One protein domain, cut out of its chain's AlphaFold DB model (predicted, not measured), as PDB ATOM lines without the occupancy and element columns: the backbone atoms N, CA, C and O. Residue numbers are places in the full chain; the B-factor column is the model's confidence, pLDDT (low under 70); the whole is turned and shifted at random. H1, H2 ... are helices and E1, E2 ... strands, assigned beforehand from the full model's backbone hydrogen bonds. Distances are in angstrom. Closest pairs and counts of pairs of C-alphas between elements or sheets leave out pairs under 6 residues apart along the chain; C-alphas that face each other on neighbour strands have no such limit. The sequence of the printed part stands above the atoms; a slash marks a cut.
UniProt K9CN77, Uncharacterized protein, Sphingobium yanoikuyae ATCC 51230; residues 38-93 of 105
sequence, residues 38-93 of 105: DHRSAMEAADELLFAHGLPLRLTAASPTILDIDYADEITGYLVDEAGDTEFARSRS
ATOM      1  N   ASP A  38     -13.009  35.110  41.349       88.62
ATOM      2  CA  ASP A  38     -12.705  34.458  40.078       88.62
ATOM      3  C   ASP A  38     -13.798  34.690  39.022       88.62
ATOM      4  O   ASP A  38     -14.824  35.323  39.261       88.62
ATOM      5  N   HIS A  39     -13.583  34.168  37.813       92.31
ATOM      6  CA  HIS A  39     -14.527  34.372  36.714       92.31
ATOM      7  C   HIS A  39     -15.878  33.681  36.947       92.31
ATOM      8  O   HIS A  39     -16.888  34.178  36.457       92.31
ATOM      9  N   ARG A  40     -15.921  32.553  37.672       93.06
ATOM     10  CA  ARG A  40     -17.181  31.834  37.920       93.06
ATOM     11  C   ARG A  40     -18.055  32.618  38.891       93.06
ATOM     12  O   ARG A  40     -19.191  32.928  38.556       93.06
ATOM     13  N   SER A  41     -17.490  33.010  40.029       94.00
ATOM     14  CA  SER A  41     -18.153  33.870  41.013       94.00
ATOM     15  C   SER A  41     -18.533  35.237  40.428       94.00
ATOM     16  O   SER A  41     -19.591  35.764  40.759       94.00
ATOM     17  N   ALA A  42     -17.743  35.780  39.493       93.88
ATOM     18  CA  ALA A  42     -18.102  37.000  38.767       93.88
ATOM     19  C   ALA A  42     -19.338  36.820  37.868       93.88
ATOM     20  O   ALA A  42     -20.198  37.699  37.836       93.88
ATOM     21  N   MET A  43     -19.446  35.697  37.147       94.00
ATOM     22  CA  MET A  43     -20.631  35.395  36.332       94.00
ATOM     23  C   MET A  43     -21.873  35.190  37.211       94.00
ATOM     24  O   MET A  43     -22.909  35.783  36.931       94.00
ATOM     25  N   GLU A  44     -21.751  34.448  38.315       92.88
ATOM     26  CA  GLU A  44     -22.851  34.229  39.267       92.88
ATOM     27  C   GLU A  44     -23.345  35.544  39.901       92.88
ATOM     28  O   GLU A  44     -24.549  35.792  39.966       92.88
ATOM     29  N   ALA A  45     -22.428  36.428  40.308       91.69
ATOM     30  CA  ALA A  45     -22.779  37.737  40.858       91.69
ATOM     31  C   ALA A  45     -23.448  38.651  39.814       91.69
ATOM     32  O   ALA A  45     -24.366  39.409  40.137       91.69
ATOM     33  N   ALA A  46     -23.009  38.580  38.552       89.50
ATOM     34  CA  ALA A  46     -23.638  39.313  37.457       89.50
ATOM     35  C   ALA A  46     -25.062  38.803  37.174       89.50
ATOM     36  O   ALA A  46     -25.961  39.620  36.952       89.50
ATOM     37  N   ASP A  47     -25.279  37.486  37.234       88.75
ATOM     38  CA  ASP A  47     -26.604  36.879  37.079       88.75
ATOM     39  C   ASP A  47     -27.556  37.332  38.196       88.75
ATOM     40  O   ASP A  47     -28.689  37.742  37.929       88.75
ATOM     41  N   GLU A  48     -27.087  37.328  39.448       89.06
ATOM     42  CA  GLU A  48     -27.871  37.809  40.588       89.06
ATOM     43  C   GLU A  48     -28.255  39.288  40.421       89.06
ATOM     44  O   GLU A  48     -29.429  39.645  40.551       89.06
ATOM     45  N   LEU A  49     -27.294  40.143  40.050       86.62
ATOM     46  CA  LEU A  49     -27.509  41.576  39.846       86.62
ATOM     47  C   LEU A  49     -28.543  41.877  38.749       86.62
ATOM     48  O   LEU A  49     -29.331  42.817  38.882       86.62
ATOM     49  N   LEU A  50     -28.514  41.124  37.647       83.12
ATOM     50  CA  LEU A  50     -29.342  41.404  36.476       83.12
ATOM     51  C   LEU A  50     -30.705  40.717  36.520       83.12
ATOM     52  O   LEU A  50     -31.663  41.290  36.008       83.12
ATOM     53  N   PHE A  51     -30.830  39.528  37.111       81.31
ATOM     54  CA  PHE A  51     -32.028  38.703  36.918       81.31
ATOM     55  C   PHE A  51     -32.791  38.377  38.206       81.31
ATOM     56  O   PHE A  51     -34.003  38.165  38.135       81.31
ATOM     57  N   ALA A  52     -32.162  38.403  39.389       79.62
ATOM     58  CA  ALA A  52     -32.824  37.986  40.637       79.62
ATOM     59  C   ALA A  52     -34.026  38.867  41.028       79.62
ATOM     60  O   ALA A  52     -34.946  38.419  41.722       79.62
ATOM     61  N   HIS A  53     -34.044  40.124  40.581       74.19
ATOM     62  CA  HIS A  53     -35.091  41.100  40.899       74.19
ATOM     63  C   HIS A  53     -35.778  41.684  39.656       74.19
ATOM     64  O   HIS A  53     -36.465  42.705  39.743       74.19
ATOM     65  N   GLY A  54     -35.631  41.003  38.516       69.69
ATOM     66  CA  GLY A  54     -36.033  41.503  37.206       69.69
ATOM     67  C   GLY A  54     -34.986  42.442  36.607       69.69
ATOM     68  O   GLY A  54     -34.279  43.148  37.326       69.69
ATOM     69  N   LEU A  55     -34.900  42.447  35.276       70.12
ATOM     70  CA  LEU A  55     -33.864  43.180  34.553       70.12
ATOM     71  C   LEU A  55     -33.930  44.688  34.865       70.12
ATOM     72  O   LEU A  55     -34.936  45.329  34.544       70.12
ATOM     73  N   PRO A  56     -32.876  45.306  35.438       70.00
ATOM     74  CA  PRO A  56     -32.912  46.706  35.875       70.00
ATOM     75  C   PRO A  56     -32.811  47.713  34.713       70.00
ATOM     76  O   PRO A  56     -32.582  48.905  34.924       70.00
ATOM     77  N   LEU A  57     -32.972  47.257  33.471       72.56
ATOM     78  CA  LEU A  57     -32.823  48.059  32.266       72.56
ATOM     79  C   LEU A  57     -34.184  48.408  31.666       72.56
ATOM     80  O   LEU A  57     -35.067  47.566  31.534       72.56
ATOM     81  N   ARG A  58     -34.332  49.654  31.210       74.81
ATOM     82  CA  ARG A  58     -35.470  50.078  30.386       74.81
ATOM     83  C   ARG A  58     -35.008  50.294  28.952       74.81
ATOM     84  O   ARG A  58     -34.265  51.238  28.690       74.81
ATOM     85  N   LEU A  59     -35.478  49.463  28.021       72.81
ATOM     86  CA  LEU A  59     -35.352  49.769  26.595       72.81
ATOM     87  C   LEU A  59     -36.406  50.799  26.219       72.81
ATOM     88  O   LEU A  59     -37.568  50.693  26.602       72.81
ATOM     89  N   THR A  60     -35.987  51.817  25.478       74.69
ATOM     90  CA  THR A  60     -36.896  52.831  24.946       74.69
ATOM     91  C   THR A  60     -36.854  52.761  23.431       74.69
ATOM     92  O   THR A  60     -35.791  52.907  22.827       74.69
ATOM     93  N   ALA A  61     -38.013  52.540  22.813       75.06
ATOM     94  CA  ALA A  61     -38.148  52.580  21.366       75.06
ATOM     95  C   ALA A  61     -37.847  53.990  20.848       75.06
ATOM     96  O   ALA A  61     -38.552  54.945  21.164       75.06
ATOM     97  N   ALA A  62     -36.812  54.117  20.020       80.19
ATOM     98  CA  ALA A  62     -36.464  55.390  19.390       80.19
ATOM     99  C   ALA A  62     -37.361  55.731  18.183       80.19
ATOM    100  O   ALA A  62     -37.344  56.865  17.709       80.19
ATOM    101  N   SER A  63     -38.138  54.767  17.674       79.19
ATOM    102  CA  SER A  63     -39.028  54.949  16.525       79.19
ATOM    103  C   SER A  63     -40.461  54.539  16.870       79.19
ATOM    104  O   SER A  63     -40.649  53.446  17.405       79.19
ATOM    105  N   PRO A  64     -41.482  55.326  16.476       75.94
ATOM    106  CA  PRO A  64     -42.890  54.949  16.633       75.94
ATOM    107  C   PRO A  64     -43.290  53.735  15.776       75.94
ATOM    108  O   PRO A  64     -44.390  53.215  15.920       75.94
ATOM    109  N   THR A  65     -42.419  53.289  14.865       75.56
ATOM    110  CA  THR A  65     -42.615  52.059  14.084       75.56
ATOM    111  C   THR A  65     -42.235  50.797  14.852       75.56
ATOM    112  O   THR A  65     -42.532  49.701  14.386       75.56
ATOM    113  N   ILE A  66     -41.549  50.931  15.989       75.12
ATOM    114  CA  ILE A  66     -41.254  49.813  16.877       75.12
ATOM    115  C   ILE A  66     -42.462  49.659  17.794       75.12
ATOM    116  O   ILE A  66     -42.740  50.521  18.623       75.12
ATOM    117  N   LEU A  67     -43.215  48.589  17.567       68.38
ATOM    118  CA  LEU A  67     -44.506  48.366  18.213       68.38
ATOM    119  C   LEU A  67     -44.370  47.721  19.594       68.38
ATOM    120  O   LEU A  67     -45.237  47.918  20.438       68.38
ATOM    121  N   ASP A  68     -43.296  46.965  19.798       67.62
ATOM    122  CA  ASP A  68     -42.975  46.279  21.042       67.62
ATOM    123  C   ASP A  68     -41.458  46.053  21.111       67.62
ATOM    124  O   ASP A  68     -40.803  45.919  20.070       67.62
ATOM    125  N   ILE A  69     -40.897  46.053  22.317       65.31
ATOM    126  CA  ILE A  69     -39.497  45.713  22.576       65.31
ATOM    127  C   ILE A  69     -39.477  44.840  23.815       65.31
ATOM    128  O   ILE A  69     -39.762  45.322  24.910       65.31
ATOM    129  N   ASP A  70     -39.053  43.600  23.625       63.94
ATOM    130  CA  ASP A  70     -38.775  42.683  24.716       63.94
ATOM    131  C   ASP A  70     -37.367  42.111  24.570       63.94
ATOM    132  O   ASP A  70     -36.807  42.058  23.466       63.94
ATOM    133  N   TYR A  71     -36.775  41.724  25.693       64.88
ATOM    134  CA  TYR A  71     -35.496  41.032  25.688       64.88
ATOM    135  C   TYR A  71     -35.722  39.567  25.315       64.88
ATOM    136  O   TYR A  71     -36.732  38.964  25.664       64.88
ATOM    137  N   ALA A  72     -34.767  38.968  24.605       64.25
ATOM    138  CA  ALA A  72     -34.706  37.516  24.586       64.25
ATOM    139  C   ALA A  72     -34.268  37.075  25.989       64.25
ATOM    140  O   ALA A  72     -33.166  37.431  26.404       64.25
ATOM    141  N   ASP A  73     -35.100  36.314  26.701       63.00
ATOM    142  CA  ASP A  73     -34.799  35.729  28.024       63.00
ATOM    143  C   ASP A  73     -33.664  34.672  27.983       63.00
ATOM    144  O   ASP A  73     -33.591  33.771  28.817       63.00
ATOM    145  N   GLU A  74     -32.781  34.734  26.985       71.56
ATOM    146  CA  GLU A  74     -31.723  33.764  26.731       71.56
ATOM    147  C   GLU A  74     -30.348  34.409  26.932       71.56
ATOM    148  O   GLU A  74     -29.942  35.317  26.200       71.56
ATOM    149  N   ILE A  75     -29.594  33.885  27.899       75.19
ATOM    150  CA  ILE A  75     -28.159  34.141  27.995       75.19
ATOM    151  C   ILE A  75     -27.481  33.268  26.943       75.19
ATOM    152  O   ILE A  75     -27.526  32.046  27.016       75.19
ATOM    153  N   THR A  76     -26.855  33.898  25.953       82.50
ATOM    154  CA  THR A  76     -26.159  33.181  24.870       82.50
ATOM    155  C   THR A  76     -24.676  32.947  25.171       82.50
ATOM    156  O   THR A  76     -24.050  32.109  24.528       82.50
ATOM    157  N   GLY A  77     -24.128  33.646  26.168       84.50
ATOM    158  CA  GLY A  77     -22.751  33.520  26.635       84.50
ATOM    159  C   GLY A  77     -22.314  34.735  27.453       84.50
ATOM    160  O   GLY A  77     -23.028  35.736  27.542       84.50
ATOM    161  N   TYR A  78     -21.118  34.656  28.025       84.00
ATOM    162  CA  TYR A  78     -20.499  35.710  28.824       84.00
ATOM    163  C   TYR A  78     -19.158  36.107  28.218       84.00
ATOM    164  O   TYR A  78     -18.469  35.299  27.598       84.00
ATOM    165  N   LEU A  79     -18.757  37.353  28.445       87.88
ATOM    166  CA  LEU A  79     -17.410  37.834  28.165       87.88
ATOM    167  C   LEU A  79     -16.895  38.522  29.426       87.88
ATOM    168  O   LEU A  79     -17.384  39.596  29.781       87.88
ATOM    169  N   VAL A  80     -15.941  37.884  30.099       86.94
ATOM    170  CA  VAL A  80     -15.373  38.370  31.361       86.94
ATOM    171  C   VAL A  80     -14.086  39.127  31.067       86.94
ATOM    172  O   VAL A  80     -13.177  38.567  30.457       86.94
ATOM    173  N   ASP A  81     -14.019  40.382  31.510       85.31
ATOM    174  CA  ASP A  81     -12.810  41.208  31.481       85.31
ATOM    175  C   ASP A  81     -12.130  41.138  32.857       85.31
ATOM    176  O   ASP A  81     -12.794  41.317  33.879       85.31
ATOM    177  N   GLU A  82     -10.816  40.914  32.907       81.00
ATOM    178  CA  GLU A  82     -10.083  40.935  34.179       81.00
ATOM    179  C   GLU A  82     -10.007  42.357  34.759       81.00
ATOM    180  O   GLU A  82      -9.921  43.352  34.032       81.00
ATOM    181  N   ALA A  83      -9.967  42.471  36.090       78.25
ATOM    182  CA  ALA A  83      -9.798  43.759  36.754       78.25
ATOM    183  C   ALA A  83      -8.536  44.485  36.239       78.25
ATOM    184  O   ALA A  83      -7.434  43.927  36.171       78.25
ATOM    185  N   GLY A  84      -8.711  45.747  35.841       76.44
ATOM    186  CA  GLY A  84      -7.650  46.567  35.252       76.44
ATOM    187  C   GLY A  84      -7.324  46.266  33.781       76.44
ATOM    188  O   GLY A  84      -6.431  46.904  33.232       76.44
ATOM    189  N   ASP A  85      -8.026  45.343  33.116       76.50
ATOM    190  CA  ASP A  85      -7.902  45.105  31.673       76.50
ATOM    191  C   ASP A  85      -8.721  46.118  30.853       76.50
ATOM    192  O   ASP A  85      -9.769  45.819  30.283       76.50
ATOM    193  N   THR A  86      -8.258  47.367  30.817       73.44
ATOM    194  CA  THR A  86      -8.974  48.458  30.134       73.44
ATOM    195  C   THR A  86      -8.997  48.320  28.613       73.44
ATOM    196  O   THR A  86      -9.827  48.949  27.960       73.44
ATOM    197  N   GLU A  87      -8.083  47.528  28.052       82.19
ATOM    198  CA  GLU A  87      -7.959  47.294  26.609       82.19
ATOM    199  C   GLU A  87      -8.606  45.978  26.154       82.19
ATOM    200  O   GLU A  87      -8.541  45.663  24.967       82.19
ATOM    201  N   PHE A  88      -9.261  45.235  27.059       79.12
ATOM    202  CA  PHE A  88      -9.908  43.947  26.758       79.12
ATOM    203  C   PHE A  88      -8.930  42.882  26.219       79.12
ATOM    204  O   PHE A  88      -9.310  41.984  25.466       79.12
ATOM    205  N   ALA A  89      -7.641  42.997  26.549       78.56
ATOM    206  CA  ALA A  89      -6.589  42.137  26.009       78.56
ATOM    207  C   ALA A  89      -6.573  40.739  26.651       78.56
ATOM    208  O   ALA A  89      -5.964  39.812  26.113       78.56
ATOM    209  N   ARG A  90      -7.222  40.592  27.806       80.50
ATOM    210  CA  ARG A  90      -7.319  39.372  28.615       80.50
ATOM    211  C   ARG A  90      -8.766  38.911  28.787       80.50
ATOM    212  O   ARG A  90      -9.033  38.049  29.622       80.50
ATOM    213  N   SER A  91      -9.695  39.449  27.998       86.25
ATOM    214  CA  SER A  91     -11.088  39.023  28.041       86.25
ATOM    215  C   SER A  91     -11.230  37.545  27.676       86.25
ATOM    216  O   SER A  91     -10.575  37.047  26.756       86.25
ATOM    217  N   ARG A  92     -12.128  36.841  28.370       90.31
ATOM    218  CA  ARG A  92     -12.411  35.424  28.116       90.31
ATOM    219  C   ARG A  92     -13.901  35.175  27.931       90.31
ATOM    220  O   ARG A  92     -14.707  35.614  28.748       90.31
ATOM    221  N   SER A  93     -14.240  34.459  26.861       90.44
ATOM    222  CA  SER A  93     -15.617  34.066  26.559       90.44
ATOM    223  C   SER A  93     -16.016  32.783  27.282       90.44
ATOM    224  O   SER A  93     -15.207  31.859  27.420       90.44
TER     225      SER A  93
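Overview. This is residues 38 to 93 of the 105 residues of an uncharacterized protein of Sphingobium yanoikuyae ATCC 51230 (UniProt K9CN77). Little regular structure is present: one helix, H1, and a long loop that runs on past its end, turns at a tip that sticks out, residues 62 to 67, and comes back to a short strand, E1, near the helix's first residues. The 56 printed residues hold H1, then E1, with 16 in named elements, mostly helix. The whole is elongated, 41 by 27 by 18 A, and only just loose, close to extended, with a radius of gyration of the C-alphas of 15.1 A.

Along the chain. H1, residues 39 to 51, is 18.0 A long, from C-alpha 39 at (-14.527, 34.372, 36.714). E1, residues 78 to 80, ends with C-alpha 80 at (-15.373, 38.370, 31.361).

Arrangement. In H1 every O i to N i+4 pair is within hydrogen-bond range. The closest C-alphas of H1 and E1, those of His 39 and Val 80, are 6.7 A apart. E1 pairs with no named strand; its residues 79 to 80 pair antiparallel with residues 92 to 93.

Size, cuts and confidence. The C-alphas farthest apart, of Asp 38 and Pro 64, are 43.4 A apart. The printed part has no cut. The link from H1 to E1 is long, 26 residues. pLDDT is under 70 at residue 54 and residues 67 to 73.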